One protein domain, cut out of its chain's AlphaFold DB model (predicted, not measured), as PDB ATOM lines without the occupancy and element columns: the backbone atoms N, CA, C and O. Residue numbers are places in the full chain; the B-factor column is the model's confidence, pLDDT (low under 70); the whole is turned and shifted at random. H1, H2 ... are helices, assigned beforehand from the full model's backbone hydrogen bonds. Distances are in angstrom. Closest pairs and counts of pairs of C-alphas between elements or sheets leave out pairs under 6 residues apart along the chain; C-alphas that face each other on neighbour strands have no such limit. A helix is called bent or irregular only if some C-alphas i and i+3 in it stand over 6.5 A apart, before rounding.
ATOM      1  N   LYS A 586    -125.826 -57.755  87.298       89.62
ATOM      2  CA  LYS A 586    -125.883 -59.162  87.742       89.62
ATOM      3  C   LYS A 586    -124.493 -59.817  87.732       89.62
ATOM      4  O   LYS A 586    -124.217 -60.680  88.561       89.62
ATOM      5  N   GLU A 587    -123.617 -59.381  86.827       89.69
ATOM      6  CA  GLU A 587    -122.216 -59.789  86.712       89.69
ATOM      7  C   GLU A 587    -121.435 -59.426  87.981       89.69
ATOM      8  O   GLU A 587    -120.799 -60.292  88.590       89.69
ATOM      9  N   TYR A 588    -121.544 -58.169  88.430       91.12
ATOM     10  CA  TYR A 588    -120.922 -57.715  89.672       91.12
ATOM     11  C   TYR A 588    -121.526 -58.404  90.897       91.12
ATOM     12  O   TYR A 588    -120.778 -58.888  91.742       91.12
ATOM     13  N   ALA A 589    -122.858 -58.506  90.986       88.19
ATOM     14  CA  ALA A 589    -123.525 -59.157  92.116       88.19
ATOM     15  C   ALA A 589    -123.067 -60.617  92.306       88.19
ATOM     16  O   ALA A 589    -122.703 -61.005  93.414       88.19
ATOM     17  N   HIS A 590    -122.991 -61.400  91.225       88.75
ATOM     18  CA  HIS A 590    -122.461 -62.769  91.254       88.75
ATOM     19  C   HIS A 590    -120.990 -62.817  91.703       88.75
ATOM     20  O   HIS A 590    -120.623 -63.636  92.546       88.75
ATOM     21  N   SER A 591    -120.159 -61.908  91.183       90.94
ATOM     22  CA  SER A 591    -118.732 -61.824  91.523       90.94
ATOM     23  C   SER A 591    -118.513 -61.461  92.996       90.94
ATOM     24  O   SER A 591    -117.685 -62.069  93.672       90.94
ATOM     25  N   ARG A 592    -119.299 -60.509  93.517       88.56
ATOM     26  CA  ARG A 592    -119.324 -60.102  94.929       88.56
ATOM     27  C   ARG A 592    -119.711 -61.264  95.840       88.56
ATOM     28  O   ARG A 592    -119.063 -61.459  96.863       88.56
ATOM     29  N   ASP A 593    -120.729 -62.036  95.475       85.75
ATOM     30  CA  ASP A 593    -121.213 -63.149  96.301       85.75
ATOM     31  C   ASP A 593    -120.198 -64.309  96.333       85.75
ATOM     32  O   ASP A 593    -119.978 -64.909  97.385       85.75
ATOM     33  N   ILE A 594    -119.478 -64.552  95.228       88.38
ATOM     34  CA  ILE A 594    -118.317 -65.461  95.193       88.38
ATOM     35  C   ILE A 594    -117.168 -64.935  96.068       88.38
ATOM     36  O   ILE A 594    -116.596 -65.693  96.848       88.38
ATOM     37  N   CYS A 595    -116.845 -63.639  95.998       88.94
ATOM     38  CA  CYS A 595    -115.825 -63.023  96.854       88.94
ATOM     39  C   CYS A 595    -116.177 -63.158  98.347       88.94
ATOM     40  O   CYS A 595    -115.337 -63.523  99.167       88.94
ATOM     41  N   GLN A 596    -117.441 -62.927  98.699       83.06
ATOM     42  CA  GLN A 596    -117.962 -63.088 100.052       83.06
ATOM     43  C   GLN A 596    -117.877 -64.551 100.542       83.06
ATOM     44  O   GLN A 596    -117.489 -64.788 101.689       83.06
ATOM     45  N   ALA A 597    -118.137 -65.537  99.679       85.06
ATOM     46  CA  ALA A 597    -117.908 -66.945 100.001       85.06
ATOM     47  C   ALA A 597    -116.411 -67.257 100.212       85.06
ATOM     48  O   ALA A 597    -116.053 -67.805 101.255       85.06
ATOM     49  N   LEU A 598    -115.522 -66.825  99.304       86.75
ATOM     50  CA  LEU A 598    -114.059 -66.989  99.426       86.75
ATOM     51  C   LEU A 598    -113.486 -66.352 100.705       86.75
ATOM     52  O   LEU A 598    -112.522 -66.871 101.279       86.75
ATOM     53  N   LYS A 599    -114.085 -65.248 101.170       83.81
ATOM     54  CA  LYS A 599    -113.783 -64.614 102.460       83.81
ATOM     55  C   LYS A 599    -114.169 -65.520 103.632       83.81
ATOM     56  O   LYS A 599    -113.348 -65.747 104.518       83.81
ATOM     57  N   THR A 600    -115.398 -66.037 103.647       79.19
ATOM     58  CA  THR A 600    -115.906 -66.872 104.750       79.19
ATOM     59  C   THR A 600    -115.213 -68.236 104.818       79.19
ATOM     60  O   THR A 600    -114.920 -68.695 105.922       79.19
ATOM     61  N   MET A 601    -114.856 -68.822 103.668       80.94
ATOM     62  CA  MET A 601    -113.995 -70.011 103.558       80.94
ATOM     63  C   MET A 601    -112.705 -69.849 104.379       80.94
ATOM     64  O   MET A 601    -112.414 -70.666 105.245       80.94
ATOM     65  N   GLY A 602    -111.999 -68.724 104.211       76.75
ATOM     66  CA  GLY A 602    -110.765 -68.406 104.942       76.75
ATOM     67  C   GLY A 602    -110.932 -67.990 106.412       76.75
ATOM     68  O   GLY A 602    -109.985 -67.471 107.001       76.75
ATOM     69  N   MET A 603    -112.111 -68.161 107.026       74.69
ATOM     70  CA  MET A 603    -112.369 -67.779 108.421       74.69
ATOM     71  C   MET A 603    -112.836 -68.980 109.271       74.69
ATOM     72  O   MET A 603    -114.038 -69.133 109.510       74.69
ATOM     73  N   PRO A 604    -111.913 -69.777 109.856       61.66
ATOM     74  CA  PRO A 604    -112.244 -71.016 110.580       61.66
ATOM     75  C   PRO A 604    -113.262 -70.866 111.722       61.66
ATOM     76  O   PRO A 604    -114.024 -71.784 112.015       61.66
ATOM     77  N   ARG A 605    -113.320 -69.695 112.377       61.25
ATOM     78  CA  ARG A 605    -114.343 -69.412 113.401       61.25
ATOM     79  C   ARG A 605    -115.735 -69.162 112.811       61.25
ATOM     80  O   ARG A 605    -116.714 -69.531 113.455       61.25
ATOM     81  N   ARG A 606    -115.827 -68.554 111.621       61.16
ATOM     82  CA  ARG A 606    -117.105 -68.277 110.945       61.16
ATOM     83  C   ARG A 606    -117.688 -69.520 110.278       61.16
ATOM     84  O   ARG A 606    -118.901 -69.666 110.301       61.16
ATOM     85  N   TRP A 607    -116.861 -70.455 109.802       62.38
ATOM     86  CA  TRP A 607    -117.334 -71.777 109.357       62.38
ATOM     87  C   TRP A 607    -118.170 -72.482 110.441       62.38
ATOM     88  O   TRP A 607    -119.324 -72.845 110.219       62.38
ATOM     89  N   ASN A 608    -117.639 -72.559 111.663       62.22
ATOM     90  CA  ASN A 608    -118.302 -73.237 112.779       62.22
ATOM     91  C   ASN A 608    -119.615 -72.558 113.224       62.22
ATOM     92  O   ASN A 608    -120.507 -73.238 113.735       62.22
ATOM     93  N   SER A 609    -119.761 -71.236 113.063       62.66
ATOM     94  CA  SER A 609    -121.040 -70.548 113.304       62.66
ATOM     95  C   SER A 609    -121.999 -70.664 112.114       62.66
ATOM     96  O   SER A 609    -123.201 -70.815 112.324       62.66
ATOM     97  N   PHE A 610    -121.484 -70.688 110.884       62.91
ATOM     98  CA  PHE A 610    -122.247 -70.908 109.656       62.91
ATOM     99  C   PHE A 610    -122.891 -72.304 109.625       62.91
ATOM    100  O   PHE A 610    -124.101 -72.403 109.425       62.91
ATOM    101  N   GLN A 611    -122.150 -73.370 109.954       62.94
ATOM    102  CA  GLN A 611    -122.697 -74.730 110.096       62.94
ATOM    103  C   GLN A 611    -123.817 -74.812 111.151       62.94
ATOM    104  O   GLN A 611    -124.845 -75.456 110.932       62.94
ATOM    105  N   ARG A 612    -123.668 -74.115 112.288       59.69
ATOM    106  CA  ARG A 612    -124.716 -74.044 113.326       59.69
ATOM    107  C   ARG A 612    -125.941 -73.266 112.844       59.69
ATOM    108  O   ARG A 612    -127.066 -73.702 113.077       59.69
ATOM    109  N   SER A 613    -125.738 -72.158 112.130       58.78
ATOM    110  CA  SER A 613    -126.822 -71.392 111.504       58.78
ATOM    111  C   SER A 613    -127.592 -72.249 110.491       58.78
ATOM    112  O   SER A 613    -128.815 -72.352 110.574       58.78
ATOM    113  N   ARG A 614    -126.877 -72.973 109.618       58.47
ATOM    114  CA  ARG A 614    -127.422 -73.935 108.645       58.47
ATOM    115  C   ARG A 614    -128.315 -74.993 109.307       58.47
ATOM    116  O   ARG A 614    -129.403 -75.260 108.804       58.47
ATOM    117  N   ALA A 615    -127.907 -75.534 110.458       57.25
ATOM    118  CA  ALA A 615    -128.701 -76.502 111.220       57.25
ATOM    119  C   ALA A 615    -129.996 -75.909 111.821       57.25
ATOM    120  O   ALA A 615    -131.011 -76.604 111.900       57.25
ATOM    121  N   HIS A 616    -129.997 -74.631 112.218       55.06
ATOM    122  CA  HIS A 616    -131.176 -73.965 112.789       55.06
ATOM    123  C   HIS A 616    -132.107 -73.322 111.743       55.06
ATOM    124  O   HIS A 616    -133.311 -73.226 111.977       55.06
ATOM    125  N   MET A 617    -131.593 -72.912 110.579       51.31
ATOM    126  CA  MET A 617    -132.347 -72.184 109.544       51.31
ATOM    127  C   MET A 617    -133.286 -73.059 108.693       51.31
ATOM    128  O   MET A 617    -134.047 -72.530 107.885       51.31
ATOM    129  N   SER A 624    -135.177 -65.638 103.583       48.19
ATOM    130  CA  SER A 624    -134.427 -66.800 103.090       48.19
ATOM    131  C   SER A 624    -133.976 -66.686 101.626       48.19
ATOM    132  O   SER A 624    -133.944 -67.694 100.920       48.19
ATOM    133  N   TYR A 625    -133.644 -65.473 101.163       48.44
ATOM    134  CA  TYR A 625    -133.117 -65.220  99.809       48.44
ATOM    135  C   TYR A 625    -131.628 -64.837  99.803       48.44
ATOM    136  O   TYR A 625    -130.823 -65.613  99.300       48.44
ATOM    137  N   LEU A 626    -131.229 -63.710 100.410       49.62
ATOM    138  CA  LEU A 626    -129.826 -63.244 100.379       49.62
ATOM    139  C   LEU A 626    -128.850 -64.229 101.051       49.62
ATOM    140  O   LEU A 626    -127.865 -64.640 100.449       49.62
ATOM    141  N   TYR A 627    -129.166 -64.695 102.263       48.69
ATOM    142  CA  TYR A 627    -128.351 -65.716 102.938       48.69
ATOM    143  C   TYR A 627    -128.405 -67.090 102.252       48.69
ATOM    144  O   TYR A 627    -127.557 -67.944 102.507       48.69
ATOM    145  N   ARG A 628    -129.390 -67.322 101.373       52.25
ATOM    146  CA  ARG A 628    -129.536 -68.577 100.633       52.25
ATOM    147  C   ARG A 628    -128.628 -68.615  99.406       52.25
ATOM    148  O   ARG A 628    -128.041 -69.660  99.162       52.25
ATOM    149  N   THR A 629    -128.438 -67.499  98.698       61.53
ATOM    150  CA  THR A 629    -127.464 -67.439  97.596       61.53
ATOM    151  C   THR A 629    -126.028 -67.512  98.110       61.53
ATOM    152  O   THR A 629    -125.264 -68.311  97.581       61.53
ATOM    153  N   GLU A 630    -125.670 -66.787  99.178       64.56
ATOM    154  CA  GLU A 630    -124.328 -66.880  99.791       64.56
ATOM    155  C   GLU A 630    -124.013 -68.314 100.256       64.56
ATOM    156  O   GLU A 630    -122.951 -68.846  99.940       64.56
ATOM    157  N   SER A 631    -124.951 -68.978 100.947       66.19
ATOM    158  CA  SER A 631    -124.742 -70.356 101.418       66.19
ATOM    159  C   SER A 631    -124.701 -71.390 100.290       66.19
ATOM    160  O   SER A 631    -123.862 -72.284 100.334       66.19
ATOM    161  N   GLN A 632    -125.534 -71.252  99.253       74.88
ATOM    162  CA  GLN A 632    -125.481 -72.122  98.071       74.88
ATOM    163  C   GLN A 632    -124.191 -71.930  97.262       74.88
ATOM    164  O   GLN A 632    -123.629 -72.905  96.778       74.88
ATOM    165  N   ILE A 633    -123.696 -70.697  97.135       80.38
ATOM    166  CA  ILE A 633    -122.422 -70.405  96.461       80.38
ATOM    167  C   ILE A 633    -121.242 -70.954  97.277       80.38
ATOM    168  O   ILE A 633    -120.313 -71.505  96.695       80.38
ATOM    169  N   MET A 634    -121.291 -70.879  98.611       78.19
ATOM    170  CA  MET A 634    -120.273 -71.476  99.486       78.19
ATOM    171  C   MET A 634    -120.256 -73.010  99.396       78.19
ATOM    172  O   MET A 634    -119.186 -73.583  99.223       78.19
ATOM    173  N   ASP A 635    -121.427 -73.658  99.426       77.81
ATOM    174  CA  ASP A 635    -121.571 -75.114  99.243       77.81
ATOM    175  C   ASP A 635    -121.095 -75.603  97.860       77.81
ATOM    176  O   ASP A 635    -120.707 -76.758  97.724       77.81
ATOM    177  N   LEU A 636    -121.132 -74.743  96.834       82.69
ATOM    178  CA  LEU A 636    -120.633 -75.049  95.487       82.69
ATOM    179  C   LEU A 636    -119.130 -74.779  95.319       82.69
ATOM    180  O   LEU A 636    -118.503 -75.411  94.474       82.69
ATOM    181  N   LEU A 637    -118.557 -73.833  96.073       84.12
ATOM    182  CA  LEU A 637    -117.143 -73.447  95.973       84.12
ATOM    183  C   LEU A 637    -116.216 -74.263  96.877       84.12
ATOM    184  O   LEU A 637    -115.052 -74.436  96.526       84.12
ATOM    185  N   ALA A 638    -116.693 -74.696  98.043       84.62
ATOM    186  CA  ALA A 638    -115.880 -75.364  99.051       84.62
ATOM    187  C   ALA A 638    -115.816 -76.885  98.845       84.62
ATOM    188  O   ALA A 638    -116.823 -77.528  98.553       84.62
ATOM    189  N   ALA A 639    -114.639 -77.470  99.071       83.31
ATOM    190  CA  ALA A 639    -114.484 -78.917  99.173       83.31
ATOM    191  C   ALA A 639    -115.233 -79.481 100.398       83.31
ATOM    192  O   ALA A 639    -115.386 -78.811 101.425       83.31
ATOM    193  N   SER A 640    -115.652 -80.747 100.313       77.56
ATOM    194  CA  SER A 640    -116.211 -81.464 101.464       77.56
ATOM    195  C   SER A 640    -115.173 -81.621 102.587       77.56
ATOM    196  O   SER A 640    -113.961 -81.591 102.349       77.56
ATOM    197  N   GLU A 641    -115.627 -81.824 103.829       73.56
ATOM    198  CA  GLU A 641    -114.722 -82.024 104.976       73.56
ATOM    199  C   GLU A 641    -113.840 -83.282 104.824       73.56
ATOM    200  O   GLU A 641    -112.743 -83.324 105.376       73.56
ATOM    201  N   GLU A 642    -114.256 -84.254 104.003       70.56
ATOM    202  CA  GLU A 642    -113.482 -85.457 103.661       70.56
ATOM    203  C   GLU A 642    -112.383 -85.198 102.607       70.56
ATOM    204  O   GLU A 642    -111.368 -85.892 102.593       70.56
ATOM    205  N   GLN A 643    -112.549 -84.183 101.747       72.62
ATOM    206  CA  GLN A 643    -111.645 -83.869 100.624       72.62
ATOM    207  C   GLN A 643    -110.643 -82.733 100.918       72.62
ATOM    208  O   GLN A 643    -109.893 -82.323 100.035       72.62
ATOM    209  N   GLY A 644    -110.604 -82.216 102.151       70.69
ATOM    210  CA  GLY A 644    -109.703 -81.127 102.570       70.69
ATOM    211  C   GLY A 644    -110.404 -79.943 103.246       70.69
ATOM    212  O   GLY A 644    -109.735 -79.085 103.828       70.69
ATOM    213  N   GLY A 645    -111.738 -79.921 103.232       77.19
ATOM    214  CA  GLY A 645    -112.559 -78.967 103.968       77.19
ATOM    215  C   GLY A 645    -112.588 -77.542 103.399       77.19
ATOM    216  O   GLY A 645    -112.056 -77.264 102.324       77.19
ATOM    217  N   PRO A 646    -113.201 -76.598 104.135       74.00
ATOM    218  CA  PRO A 646    -113.706 -75.333 103.592       74.00
ATOM    219  C   PRO A 646    -112.643 -74.324 103.142       74.00
ATOM    220  O   PRO A 646    -112.998 -73.304 102.563       74.00
ATOM    221  N   ASN A 647    -111.354 -74.574 103.389       78.62
ATOM    222  CA  ASN A 647    -110.274 -73.737 102.852       78.62
ATOM    223  C   ASN A 647    -109.942 -74.075 101.386       78.62
ATOM    224  O   ASN A 647    -109.303 -73.267 100.713       78.62
ATOM    225  N   LYS A 648    -110.338 -75.262 100.907       85.12
ATOM    226  CA  LYS A 648    -110.032 -75.777  99.568       85.12
ATOM    227  C   LYS A 648    -111.211 -75.635  98.618       85.12
ATOM    228  O   LYS A 648    -112.365 -75.625  99.049       85.12
ATOM    229  N   LEU A 649    -110.905 -75.505  97.329       86.06
ATOM    230  CA  LEU A 649    -111.927 -75.514  96.288       86.06
ATOM    231  C   LEU A 649    -112.437 -76.940  96.051       86.06
ATOM    232  O   LEU A 649    -111.673 -77.897  96.143       86.06
ATOM    233  N   SER A 650    -113.716 -77.069  95.711       87.06
ATOM    234  CA  SER A 650    -114.258 -78.282  95.087       87.06
ATOM    235  C   SER A 650    -113.684 -78.487  93.672       87.06
ATOM    236  O   SER A 650    -113.117 -77.565  93.077       87.06
ATOM    237  N   ASP A 651    -113.827 -79.698  93.128       86.88
ATOM    238  CA  ASP A 651    -113.155 -80.113  91.888       86.88
ATOM    239  C   ASP A 651    -113.520 -79.218  90.679       86.88
ATOM    240  O   ASP A 651    -112.626 -78.655  90.046       86.88
ATOM    241  N   ASP A 652    -114.813 -78.972  90.424       86.31
ATOM    242  CA  ASP A 652    -115.307 -78.108  89.334       86.31
ATOM    243  C   ASP A 652    -114.677 -76.685  89.323       86.31
ATOM    244  O   ASP A 652    -114.117 -76.263  88.301       86.31
ATOM    245  N   PRO A 653    -114.744 -75.878  90.410       87.81
ATOM    246  CA  PRO A 653    -114.115 -74.561  90.435       87.81
ATOM    247  C   PRO A 653    -112.585 -74.613  90.497       87.81
ATOM    248  O   PRO A 653    -111.971 -73.619  90.091       87.81
ATOM    249  N   ALA A 654    -111.973 -75.704  90.969       88.50
ATOM    250  CA  ALA A 654    -110.526 -75.901  90.922       88.50
ATOM    251  C   ALA A 654    -110.045 -76.144  89.482       88.50
ATOM    252  O   ALA A 654    -109.176 -75.409  89.007       88.50
ATOM    253  N   GLU A 655    -110.658 -77.083  88.751       90.38
ATOM    254  CA  GLU A 655    -110.339 -77.376  87.348       90.38
ATOM    255  C   GLU A 655    -110.557 -76.143  86.463       90.38
ATOM    256  O   GLU A 655    -109.659 -75.752  85.716       90.38
ATOM    257  N   ALA A 656    -111.689 -75.445  86.615       90.19
ATOM    258  CA  ALA A 656    -111.958 -74.214  85.870       90.19
ATOM    259  C   ALA A 656    -110.898 -73.117  86.114       90.19
ATOM    260  O   ALA A 656    -110.564 -72.360  85.200       90.19
ATOM    261  N   THR A 657    -110.344 -73.038  87.330       89.50
ATOM    262  CA  THR A 657    -109.273 -72.085  87.669       89.50
ATOM    263  C   THR A 657    -107.918 -72.552  87.121       89.50
ATOM    264  O   THR A 657    -107.152 -71.740  86.604       89.50
ATOM    265  N   ALA A 658    -107.627 -73.856  87.159       89.12
ATOM    266  CA  ALA A 658    -106.412 -74.438  86.588       89.12
ATOM    267  C   ALA A 658    -106.365 -74.297  85.056       89.12
ATOM    268  O   ALA A 658    -105.336 -73.895  84.509       89.12
ATOM    269  N   ALA A 659    -107.483 -74.541  84.370       91.75
ATOM    270  CA  ALA A 659    -107.625 -74.326  82.932       91.75
ATOM    271  C   ALA A 659    -107.446 -72.844  82.557       91.75
ATOM    272  O   ALA A 659    -106.789 -72.534  81.565       91.75
ATOM    273  N   TRP A 660    -107.964 -71.911  83.367       92.88
ATOM    274  CA  TRP A 660    -107.724 -70.477  83.179       92.88
ATOM    275  C   TRP A 660    -106.238 -70.106  83.326       92.88
ATOM    276  O   TRP A 660    -105.702 -69.429  82.449       92.88
ATOM    277  N   LEU A 661    -105.550 -70.599  84.367       89.62
ATOM    278  CA  LEU A 661    -104.108 -70.384  84.554       89.62
ATOM    279  C   LEU A 661    -103.297 -70.896  83.350       89.62
ATOM    280  O   LEU A 661    -102.449 -70.169  82.833       89.62
ATOM    281  N   GLN A 662    -103.598 -72.105  82.860       90.12
ATOM    282  CA  GLN A 662    -102.946 -72.690  81.681       90.12
ATOM    283  C   GLN A 662    -103.211 -71.871  80.408       90.12
ATOM    284  O   GLN A 662    -102.268 -71.480  79.725       90.12
ATOM    285  N   ASN A 663    -104.474 -71.527  80.128       90.75
ATOM    286  CA  ASN A 663    -104.869 -70.746  78.948       90.75
ATOM    287  C   ASN A 663    -104.303 -69.314  78.941       90.75
ATOM    288  O   ASN A 663    -104.166 -68.709  77.879       90.75
ATOM    289  N   ARG A 664    -103.983 -68.754  80.116       86.38
ATOM    290  CA  ARG A 664    -103.317 -67.450  80.267       86.38
ATOM    291  C   ARG A 664    -101.783 -67.547  80.339       86.38
ATOM    292  O   ARG A 664    -101.135 -66.504  80.362       86.38
ATOM    293  N   GLY A 665    -101.201 -68.750  80.380       84.31
ATOM    294  CA  GLY A 665     -99.754 -68.956  80.527       84.31
ATOM    295  C   GLY A 665     -99.193 -68.544  81.896       84.31
ATOM    296  O   GLY A 665     -98.038 -68.136  81.985       84.31
ATOM    297  N   ILE A 666    -100.006 -68.595  82.955       84.56
ATOM    298  CA  ILE A 666     -99.631 -68.130  84.298       84.56
ATOM    299  C   ILE A 666     -98.956 -69.266  85.076       84.56
ATOM    300  O   ILE A 666     -99.587 -70.269  85.419       84.56
ATOM    301  N   GLU A 667     -97.677 -69.093  85.412       81.56
ATOM    302  CA  GLU A 667     -96.946 -70.028  86.272       81.56
ATOM    303  C   GLU A 667     -97.476 -69.987  87.716       81.56
ATOM    304  O   GLU A 667     -97.412 -68.967  88.406       81.56
ATOM    305  N   ASN A 668     -97.992 -71.120  88.204       81.12
ATOM    306  CA  ASN A 668     -98.500 -71.222  89.570       81.12
ATOM    307  C   ASN A 668     -97.359 -71.461  90.578       81.12
ATOM    308  O   ASN A 668     -97.014 -72.607  90.899       81.12
ATOM    309  N   PHE A 669     -96.798 -70.359  91.084       76.00
ATOM    310  CA  PHE A 669     -95.881 -70.339  92.227       76.00
ATOM    311  C   PHE A 669     -96.609 -70.681  93.540       76.00
ATOM    312  O   PHE A 669     -96.205 -71.596  94.259       76.00
ATOM    313  N   CYS A 670     -97.722 -69.999  93.829       75.31
ATOM    314  CA  CYS A 670     -98.522 -70.176  95.047       75.31
ATOM    315  C   CYS A 670     -99.482 -71.376  94.947       75.31
ATOM    316  O   CYS A 670    -100.702 -71.219  95.012       75.31
ATOM    317  N   ARG A 671     -98.944 -72.596  94.801       75.38
ATOM    318  CA  ARG A 671     -99.741 -73.824  94.582       75.38
ATOM    319  C   ARG A 671    -100.715 -74.180  95.712       75.38
ATOM    320  O   ARG A 671    -101.610 -74.986  95.494       75.38
ATOM    321  N   GLY A 672    -100.541 -73.613  96.908       75.00
ATOM    322  CA  GLY A 672    -101.487 -73.777  98.016       75.00
ATOM    323  C   GLY A 672    -102.720 -72.868  97.928       75.00
ATOM    324  O   GLY A 672    -103.786 -73.260  98.403       75.00
ATOM    325  N   GLU A 673    -102.587 -71.691  97.304       83.31
ATOM    326  CA  GLU A 673    -103.520 -70.560  97.420       83.31
ATOM    327  C   GLU A 673    -104.629 -70.556  96.362       83.31
ATOM    328  O   GLU A 673    -104.853 -69.580  95.647       83.31
ATOM    329  N   GLU A 674    -105.378 -71.645  96.267       85.38
ATOM    330  CA  GLU A 674    -106.521 -71.747  95.349       85.38
ATOM    331  C   GLU A 674    -107.501 -70.562  95.459       85.38
ATOM    332  O   GLU A 674    -108.040 -70.109  94.448       85.38
ATOM    333  N   ARG A 675    -107.677 -69.991  96.663       87.31
ATOM    334  CA  ARG A 675    -108.568 -68.844  96.902       87.31
ATOM    335  C   ARG A 675    -108.119 -67.552  96.204       87.31
ATOM    336  O   ARG A 675    -108.989 -66.814  95.741       87.31
ATOM    337  N   ILE A 676    -106.812 -67.268  96.088       88.06
ATOM    338  CA  ILE A 676    -106.343 -66.053  95.387       88.06
ATOM    339  C   ILE A 676    -106.425 -66.228  93.869       88.06
ATOM    340  O   ILE A 676    -106.936 -65.346  93.179       88.06
ATOM    341  N   HIS A 677    -106.059 -67.409  93.355       89.19
ATOM    342  CA  HIS A 677    -106.214 -67.741  91.934       89.19
ATOM    343  C   HIS A 677    -107.684 -67.683  91.504       89.19
ATOM    344  O   HIS A 677    -108.001 -67.107  90.464       89.19
ATOM    345  N   ARG A 678    -108.602 -68.199  92.336       90.31
ATOM    346  CA  ARG A 678    -110.047 -68.145  92.073       90.31
ATOM    347  C   ARG A 678    -110.608 -66.726  92.105       90.31
ATOM    348  O   ARG A 678    -111.472 -66.408  91.290       90.31
ATOM    349  N   PHE A 679    -110.121 -65.881  93.013       91.19
ATOM    350  CA  PHE A 679    -110.466 -64.459  93.039       91.19
ATOM    351  C   PHE A 679    -110.014 -63.755  91.749       91.19
ATOM    352  O   PHE A 679    -110.830 -63.104  91.096       91.19
ATOM    353  N   CYS A 680    -108.762 -63.946  91.323       90.75
ATOM    354  CA  CYS A 680    -108.248 -63.372  90.077       90.75
ATOM    355  C   CYS A 680    -109.019 -63.859  88.837       90.75
ATOM    356  O   CYS A 680    -109.362 -63.042  87.979       90.75
ATOM    357  N   TYR A 681    -109.358 -65.151  88.770       92.12
ATOM    358  CA  TYR A 681    -110.193 -65.708  87.702       92.12
ATOM    359  C   TYR A 681    -111.592 -65.074  87.673       92.12
ATOM    360  O   TYR A 681    -112.065 -64.676  86.608       92.12
ATOM    361  N   GLU A 682    -112.259 -64.929  88.822       92.25
ATOM    362  CA  GLU A 682    -113.601 -64.335  88.870       92.25
ATOM    363  C   GLU A 682    -113.582 -62.835  88.516       92.25
ATOM    364  O   GLU A 682    -114.496 -62.358  87.845       92.25
ATOM    365  N   VAL A 683    -112.512 -62.105  88.856       92.31
ATOM    366  CA  VAL A 683    -112.301 -60.712  88.416       92.31
ATOM    367  C   VAL A 683    -112.117 -60.623  86.892       92.31
ATOM    368  O   VAL A 683    -112.814 -59.832  86.256       92.31
ATOM    369  N   ASP A 684    -111.269 -61.456  86.277       91.88
ATOM    370  CA  ASP A 684    -111.078 -61.499  84.811       91.88
ATOM    371  C   ASP A 684    -112.378 -61.888  84.071       91.88
ATOM    372  O   ASP A 684    -112.768 -61.265  83.078       91.88
ATOM    373  N   LYS A 685    -113.118 -62.865  84.611       92.00
ATOM    374  CA  LYS A 685    -114.440 -63.314  84.137       92.00
ATOM    375  C   LYS A 685    -115.515 -62.227  84.255       92.00
ATOM    376  O   LYS A 685    -116.358 -62.113  83.363       92.00
ATOM    377  N   CYS A 686    -115.482 -61.418  85.313       92.38
ATOM    378  CA  CYS A 686    -116.369 -60.269  85.496       92.38
ATOM    379  C   CYS A 686    -116.052 -59.159  84.482       92.38
ATOM    380  O   CYS A 686    -116.928 -58.746  83.721       92.38
ATOM    381  N   ILE A 687    -114.780 -58.753  84.384       93.19
ATOM    382  CA  ILE A 687    -114.295 -57.753  83.417       93.19
ATOM    383  C   ILE A 687    -114.648 -58.161  81.982       93.19
ATOM    384  O   ILE A 687    -115.155 -57.340  81.219       93.19
ATOM    385  N   SER A 688    -114.461 -59.434  81.624       91.56
ATOM    386  CA  SER A 688    -114.750 -59.961  80.283       91.56
ATOM    387  C   SER A 688    -116.240 -59.931  79.901       91.56
ATOM    388  O   SER A 688    -116.560 -59.925  78.717       91.56
ATOM    389  N   ARG A 689    -117.157 -59.889  80.881       91.31
ATOM    390  CA  ARG A 689    -118.613 -59.731  80.669       91.31
ATOM    391  C   ARG A 689    -119.089 -58.275  80.752       91.31
ATOM    392  O   ARG A 689    -120.189 -57.957  80.313       91.31
ATOM    393  N   LEU A 690    -118.277 -57.393  81.330       91.25
ATOM    394  CA  LEU A 690    -118.567 -55.963  81.453       91.25
ATOM    395  C   LEU A 690    -117.937 -55.132  80.325       91.25
ATOM    396  O   LEU A 690    -118.472 -54.079  79.992       91.25
ATOM    397  N   VAL A 691    -116.827 -55.592  79.732       92.00
ATOM    398  CA  VAL A 691    -116.072 -54.877  78.689       92.00
ATOM    399  C   VAL A 691    -115.759 -55.803  77.509       92.00
ATOM    400  O   VAL A 691    -114.778 -56.553  77.504       92.00
ATOM    401  N   GLY A 692    -116.596 -55.694  76.480       87.88
ATOM    402  CA  GLY A 692    -116.585 -56.470  75.242       87.88
ATOM    403  C   GLY A 692    -116.944 -55.590  74.045       87.88
ATOM    404  O   GLY A 692    -117.333 -54.430  74.197       87.88
ATOM    405  N   GLU A 693    -116.792 -56.122  72.842       84.06
ATOM    406  CA  GLU A 693    -116.850 -55.362  71.596       84.06
ATOM    407  C   GLU A 693    -118.253 -55.157  71.037       84.06
ATOM    408  O   GLU A 693    -118.445 -54.263  70.205       84.06
ATOM    409  N   THR A 694    -119.219 -55.964  71.479       83.19
ATOM    410  CA  THR A 694    -120.624 -55.841  71.088       83.19
ATOM    411  C   THR A 694    -121.556 -55.713  72.291       83.19
ATOM    412  O   THR A 694    -121.262 -56.154  73.403       83.19
ATOM    413  N   ILE A 695    -122.753 -55.170  72.050       84.75
ATOM    414  CA  ILE A 695    -123.843 -55.104  73.039       84.75
ATOM    415  C   ILE A 695    -124.315 -56.486  73.534       84.75
ATOM    416  O   ILE A 695    -124.962 -56.567  74.574       84.75
ATOM    417  N   ARG A 696    -123.995 -57.577  72.818       85.19
ATOM    418  CA  ARG A 696    -124.301 -58.949  73.260       85.19
ATOM    419  C   ARG A 696    -123.299 -59.462  74.294       85.19
ATOM    420  O   ARG A 696    -123.705 -60.188  75.193       85.19
ATOM    421  N   GLU A 697    -122.026 -59.086  74.173       85.62
ATOM    422  CA  GLU A 697    -120.984 -59.430  75.151       85.62
ATOM    423  C   GLU A 697    -121.061 -58.540  76.394       85.62
ATOM    424  O   GLU A 697    -121.021 -59.048  77.510       85.62
ATOM    425  N   ALA A 698    -121.183 -57.223  76.191       89.25
ATOM    426  CA  ALA A 698    -121.088 -56.211  77.240       89.25
ATOM    427  C   ALA A 698    -122.303 -55.264  77.239       89.25
ATOM    428  O   ALA A 698    -122.179 -54.081  76.900       89.25
ATOM    429  N   PRO A 699    -123.499 -55.753  77.619       88.25
ATOM    430  CA  PRO A 699    -124.704 -54.930  77.649       88.25
ATOM    431  C   PRO A 699    -124.556 -53.728  78.592       88.25
ATOM    432  O   PRO A 699    -124.940 -52.631  78.209       88.25
ATOM    433  N   VAL A 700    -123.932 -53.907  79.766       89.44
ATOM    434  CA  VAL A 700    -123.757 -52.873  80.814       89.44
ATOM    435  C   VAL A 700    -122.921 -51.674  80.341       89.44
ATOM    436  O   VAL A 700    -123.151 -50.544  80.770       89.44
ATOM    437  N   LEU A 701    -121.960 -51.895  79.438       90.75
ATOM    438  CA  LEU A 701    -121.197 -50.817  78.808       90.75
ATOM    439  C   LEU A 701    -122.036 -50.124  77.727       90.75
ATOM    440  O   LEU A 701    -122.242 -48.914  77.756       90.75
ATOM    441  N   TRP A 702    -122.570 -50.907  76.786       90.56
ATOM    442  CA  TRP A 702    -123.211 -50.387  75.577       90.56
ATOM    443  C   TRP A 702    -124.681 -49.956  75.750       90.56
ATOM    444  O   TRP A 702    -125.294 -49.496  74.776       90.56
ATOM    445  N   SER A 703    -125.245 -50.077  76.957       87.38
ATOM    446  CA  SER A 703    -126.499 -49.432  77.379       87.38
ATOM    447  C   SER A 703    -126.291 -48.112  78.129       87.38
ATOM    448  O   SER A 703    -127.247 -47.352  78.257       87.38
ATOM    449  N   SER A 704    -125.086 -47.840  78.641       89.50
ATOM    450  CA  SER A 704    -124.828 -46.693  79.516       89.50
ATOM    451  C   SER A 704    -124.913 -45.358  78.771       89.50
ATOM    452  O   SER A 704    -124.318 -45.188  77.703       89.50
ATOM    453  N   GLU A 705    -125.585 -44.373  79.376       86.56
ATOM    454  CA  GLU A 705    -125.619 -42.982  78.897       86.56
ATOM    455  C   GLU A 705    -124.205 -42.411  78.690       86.56
ATOM    456  O   GLU A 705    -123.948 -41.709  77.711       86.56
ATOM    457  N   LEU A 706    -123.269 -42.779  79.575       88.62
ATOM    458  CA  LEU A 706    -121.899 -42.257  79.630       88.62
ATOM    459  C   LEU A 706    -121.027 -42.654  78.424       88.62
ATOM    460  O   LEU A 706    -120.004 -42.013  78.191       88.62
ATOM    461  N   TYR A 707    -121.435 -43.673  77.659       90.38
ATOM    462  CA  TYR A 707    -120.702 -44.203  76.501       90.38
ATOM    463  C   TYR A 707    -121.505 -44.156  75.193       90.38
ATOM    464  O   TYR A 707    -121.052 -44.667  74.165       90.38
ATOM    465  N   LYS A 708    -122.688 -43.521  75.177       85.50
ATOM    466  CA  LYS A 708    -123.498 -43.382  73.951       85.50
ATOM    467  C   LYS A 708    -122.751 -42.670  72.821       85.50
ATOM    468  O   LYS A 708    -122.927 -43.043  71.664       85.50
ATOM    469  N   ARG A 709    -121.910 -41.674  73.135       83.50
ATOM    470  CA  ARG A 709    -121.086 -40.964  72.139       83.50
ATOM    471  C   ARG A 709    -120.056 -41.901  71.508       83.50
ATOM    472  O   ARG A 709    -119.986 -41.978  70.286       83.50
ATOM    473  N   ASP A 710    -119.287 -42.599  72.339       87.19
ATOM    474  CA  ASP A 710    -118.244 -43.547  71.942       87.19
ATOM    475  C   ASP A 710    -118.862 -44.642  71.049       87.19
ATOM    476  O   ASP A 710    -118.419 -44.871  69.924       87.19
ATOM    477  N   LYS A 711    -119.990 -45.215  71.496       84.69
ATOM    478  CA  LYS A 711    -120.792 -46.200  70.758       84.69
ATOM    479  C   LYS A 711    -121.233 -45.708  69.379       84.69
ATOM    480  O   LYS A 711    -120.969 -46.378  68.387       84.69
ATOM    481  N   LEU A 712    -121.870 -44.535  69.302       83.62
ATOM    482  CA  LEU A 712    -122.322 -43.951  68.032       83.62
ATOM    483  C   LEU A 712    -121.156 -43.622  67.087       83.62
ATOM    484  O   LEU A 712    -121.349 -43.617  65.873       83.62
ATOM    485  N   GLY A 713    -119.954 -43.371  67.616       83.12
ATOM    486  CA  GLY A 713    -118.730 -43.259  66.823       83.12
ATOM    487  C   GLY A 713    -118.375 -44.577  66.129       83.12
ATOM    488  O   GLY A 713    -118.294 -44.621  64.901       83.12
ATOM    489  N   TYR A 714    -118.222 -45.655  66.905       81.94
ATOM    490  CA  TYR A 714    -117.842 -46.972  66.379       81.94
ATOM    491  C   TYR A 714    -118.937 -47.606  65.504       81.94
ATOM    492  O   TYR A 714    -118.636 -48.087  64.412       81.94
ATOM    493  N   ASP A 715    -120.212 -47.536  65.905       81.12
ATOM    494  CA  ASP A 715    -121.341 -48.045  65.107       81.12
ATOM    495  C   ASP A 715    -121.431 -47.330  63.741       81.12
ATOM    496  O   ASP A 715    -121.723 -47.960  62.723       81.12
ATOM    497  N   ARG A 716    -121.116 -46.025  63.678       78.06
ATOM    498  CA  ARG A 716    -121.109 -45.248  62.424       78.06
ATOM    499  C   ARG A 716    -119.885 -45.518  61.547       78.06
ATOM    500  O   ARG A 716    -120.000 -45.438  60.325       78.06
ATOM    501  N   ALA A 717    -118.733 -45.850  62.132       74.94
ATOM    502  CA  ALA A 717    -117.586 -46.349  61.373       74.94
ATOM    503  C   ALA A 717    -117.914 -47.710  60.733       74.94
ATOM    504  O   ALA A 717    -117.741 -47.887  59.528       74.94
ATOM    505  N   ARG A 718    -118.513 -48.621  61.511       71.81
ATOM    506  CA  ARG A 718    -118.931 -49.952  61.053       71.81
ATOM    507  C   ARG A 718    -120.056 -49.926  60.008       71.81
ATOM    508  O   ARG A 718    -120.115 -50.775  59.123       71.81
ATOM    509  N   ALA A 719    -120.948 -48.938  60.071       70.06
ATOM    510  CA  ALA A 719    -121.953 -48.730  59.029       70.06
ATOM    511  C   ALA A 719    -121.303 -48.426  57.663       70.06
ATOM    512  O   ALA A 719    -121.701 -49.015  56.660       70.06
ATOM    513  N   ARG A 720    -120.256 -47.586  57.644       70.19
ATOM    514  CA  ARG A 720    -119.496 -47.243  56.429       70.19
ATOM    515  C   ARG A 720    -118.690 -48.422  55.886       70.19
ATOM    516  O   ARG A 720    -118.684 -48.621  54.679       70.19
ATOM    517  N   GLU A 721    -118.054 -49.213  56.759       61.88
ATOM    518  CA  GLU A 721    -117.436 -50.501  56.390       61.88
ATOM    519  C   GLU A 721    -118.434 -51.361  55.606       61.88
ATOM    520  O   GLU A 721    -118.127 -51.845  54.514       61.88
ATOM    521  N   LYS A 722    -119.656 -51.512  56.136       62.78
ATOM    522  CA  LYS A 722    -120.686 -52.302  55.468       62.78
ATOM    523  C   LYS A 722    -121.060 -51.701  54.114       62.78
ATOM    524  O   LYS A 722    -121.046 -52.436  53.138       62.78
ATOM    525  N   GLU A 723    -121.361 -50.405  54.027       59.28
ATOM    526  CA  GLU A 723    -121.708 -49.743  52.754       59.28
ATOM    527  C   GLU A 723    -120.604 -49.895  51.690       59.28
ATOM    528  O   GLU A 723    -120.904 -50.218  50.543       59.28
ATOM    529  N   LEU A 724    -119.329 -49.762  52.072       58.09
ATOM    530  CA  LEU A 724    -118.187 -49.998  51.181       58.09
ATOM    531  C   LEU A 724    -118.127 -51.457  50.699       58.09
ATOM    532  O   LEU A 724    -117.875 -51.705  49.521       58.09
ATOM    533  N   SER A 725    -118.416 -52.422  51.577       50.66
ATOM    534  CA  SER A 725    -118.376 -53.852  51.244       50.66
ATOM    535  C   SER A 725    -119.481 -54.321  50.286       50.66
ATOM    536  O   SER A 725    -119.310 -55.378  49.685       50.66
ATOM    537  N   PHE A 870    -106.215 -47.787  55.715       53.19
ATOM    538  CA  PHE A 870    -105.419 -47.334  56.859       53.19
ATOM    539  C   PHE A 870    -106.266 -46.567  57.882       53.19
ATOM    540  O   PHE A 870    -106.062 -46.715  59.089       53.19
ATOM    541  N   GLN A 871    -107.249 -45.784  57.423       57.59
ATOM    542  CA  GLN A 871    -108.178 -45.091  58.311       57.59
ATOM    543  C   GLN A 871    -109.130 -46.057  59.038       57.59
ATOM    544  O   GLN A 871    -109.436 -45.822  60.204       57.59
ATOM    545  N   GLN A 872    -109.554 -47.154  58.398       59.06
ATOM    546  CA  GLN A 872    -110.370 -48.194  59.033       59.06
ATOM    547  C   GLN A 872    -109.580 -48.946  60.110       59.06
ATOM    548  O   GLN A 872    -110.008 -48.963  61.263       59.06
ATOM    549  N   GLN A 873    -108.387 -49.465  59.780       62.91
ATOM    550  CA  GLN A 873    -107.539 -50.156  60.760       62.91
ATOM    551  C   GLN A 873    -107.238 -49.263  61.974       62.91
ATOM    552  O   GLN A 873    -107.287 -49.736  63.106       62.91
ATOM    553  N   LYS A 874    -107.004 -47.958  61.762       72.00
ATOM    554  CA  LYS A 874    -106.802 -46.982  62.844       72.00
ATOM    555  C   LYS A 874    -108.003 -46.879  63.800       72.00
ATOM    556  O   LYS A 874    -107.787 -46.723  64.997       72.00
ATOM    557  N   VAL A 875    -109.244 -46.978  63.314       74.81
ATOM    558  CA  VAL A 875    -110.445 -46.898  64.172       74.81
ATOM    559  C   VAL A 875    -110.615 -48.151  65.035       74.81
ATOM    560  O   VAL A 875    -110.975 -48.023  66.207       74.81
ATOM    561  N   ASP A 876    -110.306 -49.340  64.518       76.88
ATOM    562  CA  ASP A 876    -110.337 -50.576  65.316       76.88
ATOM    563  C   ASP A 876    -109.154 -50.656  66.301       76.88
ATOM    564  O   ASP A 876    -109.323 -51.063  67.455       76.88
ATOM    565  N   ASP A 877    -107.981 -50.149  65.916       83.38
ATOM    566  CA  ASP A 877    -106.854 -49.885  66.821       83.38
ATOM    567  C   ASP A 877    -107.251 -48.923  67.959       83.38
ATOM    568  O   ASP A 877    -106.898 -49.136  69.119       83.38
ATOM    569  N   GLU A 878    -108.002 -47.861  67.664       84.25
ATOM    570  CA  GLU A 878    -108.505 -46.914  68.667       84.25
ATOM    571  C   GLU A 878    -109.596 -47.540  69.556       84.25
ATOM    572  O   GLU A 878    -109.577 -47.341  70.773       84.25
ATOM    573  N   LYS A 879    -110.500 -48.356  68.994       86.81
ATOM    574  CA  LYS A 879    -111.527 -49.107  69.739       86.81
ATOM    575  C   LYS A 879    -110.908 -50.119  70.705       86.81
ATOM    576  O   LYS A 879    -111.298 -50.184  71.871       86.81
ATOM    577  N   THR A 880    -109.933 -50.901  70.246       88.69
ATOM    578  CA  THR A 880    -109.247 -51.905  71.075       88.69
ATOM    579  C   THR A 880    -108.394 -51.249  72.161       88.69
ATOM    580  O   THR A 880    -108.423 -51.706  73.306       88.69
ATOM    581  N   ARG A 881    -107.717 -50.126  71.869       89.88
ATOM    582  CA  ARG A 881    -107.044 -49.295  72.890       89.88
ATOM    583  C   ARG A 881    -108.028 -48.778  73.939       89.88
ATOM    584  O   ARG A 881    -107.764 -48.964  75.122       89.88
ATOM    585  N   PHE A 882    -109.164 -48.209  73.529       91.19
ATOM    586  CA  PHE A 882    -110.214 -47.740  74.441       91.19
ATOM    587  C   PHE A 882    -110.724 -48.860  75.364       91.19
ATOM    588  O   PHE A 882    -110.752 -48.692  76.583       91.19
ATOM    589  N   LEU A 883    -111.068 -50.028  74.811       91.88
ATOM    590  CA  LEU A 883    -111.537 -51.167  75.608       91.88
ATOM    591  C   LEU A 883    -110.453 -51.688  76.562       91.88
ATOM    592  O   LEU A 883    -110.769 -52.116  77.668       91.88
ATOM    593  N   ASN A 884    -109.176 -51.624  76.178       91.31
ATOM    594  CA  ASN A 884    -108.072 -52.037  77.041       91.31
ATOM    595  C   ASN A 884    -107.758 -51.008  78.143       91.31
ATOM    596  O   ASN A 884    -107.554 -51.421  79.282       91.31
ATOM    597  N   GLU A 885    -107.805 -49.696  77.871       90.44
ATOM    598  CA  GLU A 885    -107.771 -48.659  78.920       90.44
ATOM    599  C   GLU A 885    -108.928 -48.855  79.918       90.44
ATOM    600  O   GLU A 885    -108.710 -48.875  81.132       90.44
ATOM    601  N   LEU A 886    -110.150 -49.089  79.422       92.44
ATOM    602  CA  LEU A 886    -111.326 -49.319  80.263       92.44
ATOM    603  C   LEU A 886    -111.205 -50.607  81.095       92.44
ATOM    604  O   LEU A 886    -111.594 -50.616  82.261       92.44
ATOM    605  N   ARG A 887    -110.612 -51.680  80.553       92.75
ATOM    606  CA  ARG A 887    -110.290 -52.897  81.324       92.75
ATOM    607  C   ARG A 887    -109.286 -52.611  82.442       92.75
ATOM    608  O   ARG A 887    -109.482 -53.112  83.546       92.75
ATOM    609  N   GLN A 888    -108.255 -51.797  82.206       90.88
ATOM    610  CA  GLN A 888    -107.291 -51.401  83.248       90.88
ATOM    611  C   GLN A 888    -107.970 -50.578  84.359       90.88
ATOM    612  O   GLN A 888    -107.810 -50.897  85.539       90.88
ATOM    613  N   SER A 889    -108.786 -49.593  83.969       91.00
ATOM    614  CA  SER A 889    -109.609 -48.736  84.842       91.00
ATOM    615  C   SER A 889    -110.605 -49.554  85.688       91.00
ATOM    616  O   SER A 889    -110.714 -49.384  86.900       91.00
ATOM    617  N   LEU A 890    -111.277 -50.536  85.080       92.81
ATOM    618  CA  LEU A 890    -112.192 -51.440  85.780       92.81
ATOM    619  C   LEU A 890    -111.456 -52.441  86.691       92.81
ATOM    620  O   LEU A 890    -111.970 -52.782  87.755       92.81
ATOM    621  N   THR A 891    -110.247 -52.881  86.319       92.38
ATOM    622  CA  THR A 891    -109.418 -53.778  87.146       92.38
ATOM    623  C   THR A 891    -109.048 -53.116  88.472       92.38
ATOM    624  O   THR A 891    -109.214 -53.725  89.527       92.38
ATOM    625  N   SER A 892    -108.569 -51.870  88.449       90.56
ATOM    626  CA  SER A 892    -108.190 -51.153  89.673       90.56
ATOM    627  C   SER A 892    -109.389 -50.898  90.591       90.56
ATOM    628  O   SER A 892    -109.305 -51.161  91.795       90.56
ATOM    629  N   LEU A 893    -110.531 -50.502  90.019       91.75
ATOM    630  CA  LEU A 893    -111.782 -50.318  90.754       91.75
ATOM    631  C   LEU A 893    -112.263 -51.628  91.405       91.75
ATOM    632  O   LEU A 893    -112.460 -51.644  92.619       91.75
ATOM    633  N   LEU A 894    -112.351 -52.737  90.660       91.75
ATOM    634  CA  LEU A 894    -112.766 -54.041  91.201       91.75
ATOM    635  C   LEU A 894    -111.818 -54.570  92.286       91.75
ATOM    636  O   LEU A 894    -112.288 -55.074  93.305       91.75
ATOM    637  N   LEU A 895    -110.497 -54.429  92.117       89.94
ATOM    638  CA  LEU A 895    -109.524 -54.843  93.136       89.94
ATOM    639  C   LEU A 895    -109.637 -53.994  94.414       89.94
ATOM    640  O   LEU A 895    -109.530 -54.531  95.514       89.94
ATOM    641  N   SER A 896    -109.908 -52.692  94.293       87.81
ATOM    642  CA  SER A 896    -110.098 -51.804  95.452       87.81
ATOM    643  C   SER A 896    -111.457 -51.951  96.166       87.81
ATOM    644  O   SER A 896    -111.552 -51.600  97.341       87.81
ATOM    645  N   ASP A 897    -112.484 -52.494  95.505       88.31
ATOM    646  CA  ASP A 897    -113.795 -52.813  96.102       88.31
ATOM    647  C   ASP A 897    -113.787 -54.242  96.690       88.31
ATOM    648  O   ASP A 897    -113.851 -54.437  97.906       88.31
ATOM    649  N   LEU A 898    -113.600 -55.253  95.833       87.12
ATOM    650  CA  LEU A 898    -113.699 -56.669  96.193       87.12
ATOM    651  C   LEU A 898    -112.423 -57.220  96.845       87.12
ATOM    652  O   LEU A 898    -112.512 -58.008  97.783       87.12
ATOM    653  N   GLY A 899    -111.232 -56.798  96.407       83.12
ATOM    654  CA  GLY A 899    -109.965 -57.281  96.976       83.12
ATOM    655  C   GLY A 899    -109.823 -56.911  98.454       83.12
ATOM    656  O   GLY A 899    -109.558 -57.779  99.284       83.12
ATOM    657  N   ASN A 900    -110.143 -55.660  98.798       76.88
ATOM    658  CA  ASN A 900    -110.232 -55.185 100.184       76.88
ATOM    659  C   ASN A 900    -111.318 -55.904 101.010       76.88
ATOM    660  O   ASN A 900    -111.200 -55.996 102.232       76.88
ATOM    661  N   GLN A 901    -112.378 -56.425 100.377       76.44
ATOM    662  CA  GLN A 901    -113.392 -57.229 101.065       76.44
ATOM    663  C   GLN A 901    -112.877 -58.638 101.397       76.44
ATOM    664  O   GLN A 901    -113.171 -59.125 102.489       76.44
ATOM    665  N   VAL A 902    -112.134 -59.294 100.499       79.56
ATOM    666  CA  VAL A 902    -111.674 -60.689 100.677       79.56
ATOM    667  C   VAL A 902    -110.370 -60.784 101.470       79.56
ATOM    668  O   VAL A 902    -110.286 -61.578 102.405       79.56
ATOM    669  N   PHE A 903    -109.376 -59.964 101.125       78.25
ATOM    670  CA  PHE A 903    -108.000 -60.040 101.629       78.25
ATOM    671  C   PHE A 903    -107.657 -58.864 102.557       78.25
ATOM    672  O   PHE A 903    -106.534 -58.368 102.576       78.25
ATOM    673  N   SER A 904    -108.618 -58.456 103.394       70.19
ATOM    674  CA  SER A 904    -108.504 -57.403 104.427       70.19
ATOM    675  C   SER A 904    -107.392 -57.624 105.474       70.19
ATOM    676  O   SER A 904    -107.202 -56.790 106.358       70.19
ATOM    677  N   ARG A 905    -106.700 -58.770 105.411       66.19
ATOM    678  CA  ARG A 905    -105.614 -59.218 106.299       66.19
ATOM    679  C   ARG A 905    -104.446 -59.850 105.519       66.19
ATOM    680  O   ARG A 905    -103.685 -60.613 106.104       66.19
ATOM    681  N   GLY A 906    -104.349 -59.582 104.214       73.50
ATOM    682  CA  GLY A 906    -103.426 -60.259 103.299       73.50
ATOM    683  C   GLY A 906    -103.915 -61.636 102.828       73.50
ATOM    684  O   GLY A 906    -105.033 -62.069 103.127       73.50
ATOM    685  N   SER A 907    -103.063 -62.297 102.046       77.69
ATOM    686  CA  SER A 907    -103.187 -63.688 101.595       77.69
ATOM    687  C   SER A 907    -102.780 -64.698 102.684       77.69
ATOM    688  O   SER A 907    -102.376 -64.332 103.791       77.69
TER     689      SER A 907
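Overview. This is residues 586 to 617, 624 to 725 and 870 to 907 of the 1037 residues of an uncharacterized protein of Fusarium oxysporum f. sp. lycopersici (strain 4287 / CBS 123668 / FGSC 9935 / NRRL 34936) (UniProt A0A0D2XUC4). The long helix H8 runs along most of an elongated, all-helix model, with H1 and H5 packed against its C-terminal half as a loose up-and-down bundle of three and H7 beside its N-terminal part. H2 and H3 lie at the H1 end of the length, H4 packs across H5, and the short H6 lies between H5 and H7. The printed part has 172 residues with eight named helices, H1 to H8 in chain order, and no named strand. It is loose, with a radius of gyration of the C-alphas of 20.2 A and spans of 65 by 39 by 28 A.

Along the chain. H8, residues 870 to 902, is the longest helix at 46.2 A and ends at C-alpha 902 (-111.674, -60.689, 100.677); it has a kink of 32 degrees near residue 896. H1 is residues 586 to 601, 22.6 A, beginning at C-alpha 586 (-125.883, -59.162, 87.742). H5 is residues 674 to 690, 24.2 A. H7, residues 705 to 725, 30.6 A, has a kink of 29 degrees near residue 712 and is irregular, with C-alphas 706 and 709 7.6 A apart. The others are H2, residues 604 to 616, H3, residues 626 to 637, H4, residues 651 to 663, and H6, residues 699 to 702.

Arrangement. H8 touches H5 with residues 887 to 894 alone, closest at the C-alphas of Arg 887 and Ile 687, 6.6 A, opposite ways at a steep tilt of 43 degrees. Its residues 898 to 902 touch H1, closest at the C-alphas of Val 902 and Lys 599, 4.8 A. H1 and H5 touch at a shallow tilt of 7 degrees, opposite ways, closest at the C-alphas of Glu 587 and Cys 686, 6.0 A. H7 touches H8 at a shallow tilt of 31 degrees, opposite ways, closest at the C-alphas of Tyr 714 and Lys 879, 7.5 A. H3 touches H1, closest at the C-alphas of Met 634 and Ala 597, 5.1 A. H4 touches H5, closest at the C-alphas of Thr 657 and Arg 678, 6.0 A. H2 and H1 touch only at the corner, and only just, with 3 pairs of C-alphas within 8 A. H6 only just touches H5, with 3 such pairs. Every O i to N i+4 pair is within hydrogen-bond range in H1, H3, H4 and H5; the figures are 6 of 9 in H2, 15 of 17 in H7 and 28 of 29 in H8, and H6 is too short for such a pair.

Size, cuts and confidence. The two C-alphas farthest apart, of His 616 and Leu 724, are 67.4 A apart. Residues 618 to 623 and 726 to 869 are not printed; the gaps are 8.7 A and 15.6 A between C-alphas. The link from H3 to H4, residues 638 to 650, is long. Mean pLDDT of the printed part is 80.0; residues 604 to 617, 624 to 631, 721 to 725, 870 to 873 and 905 are under 70.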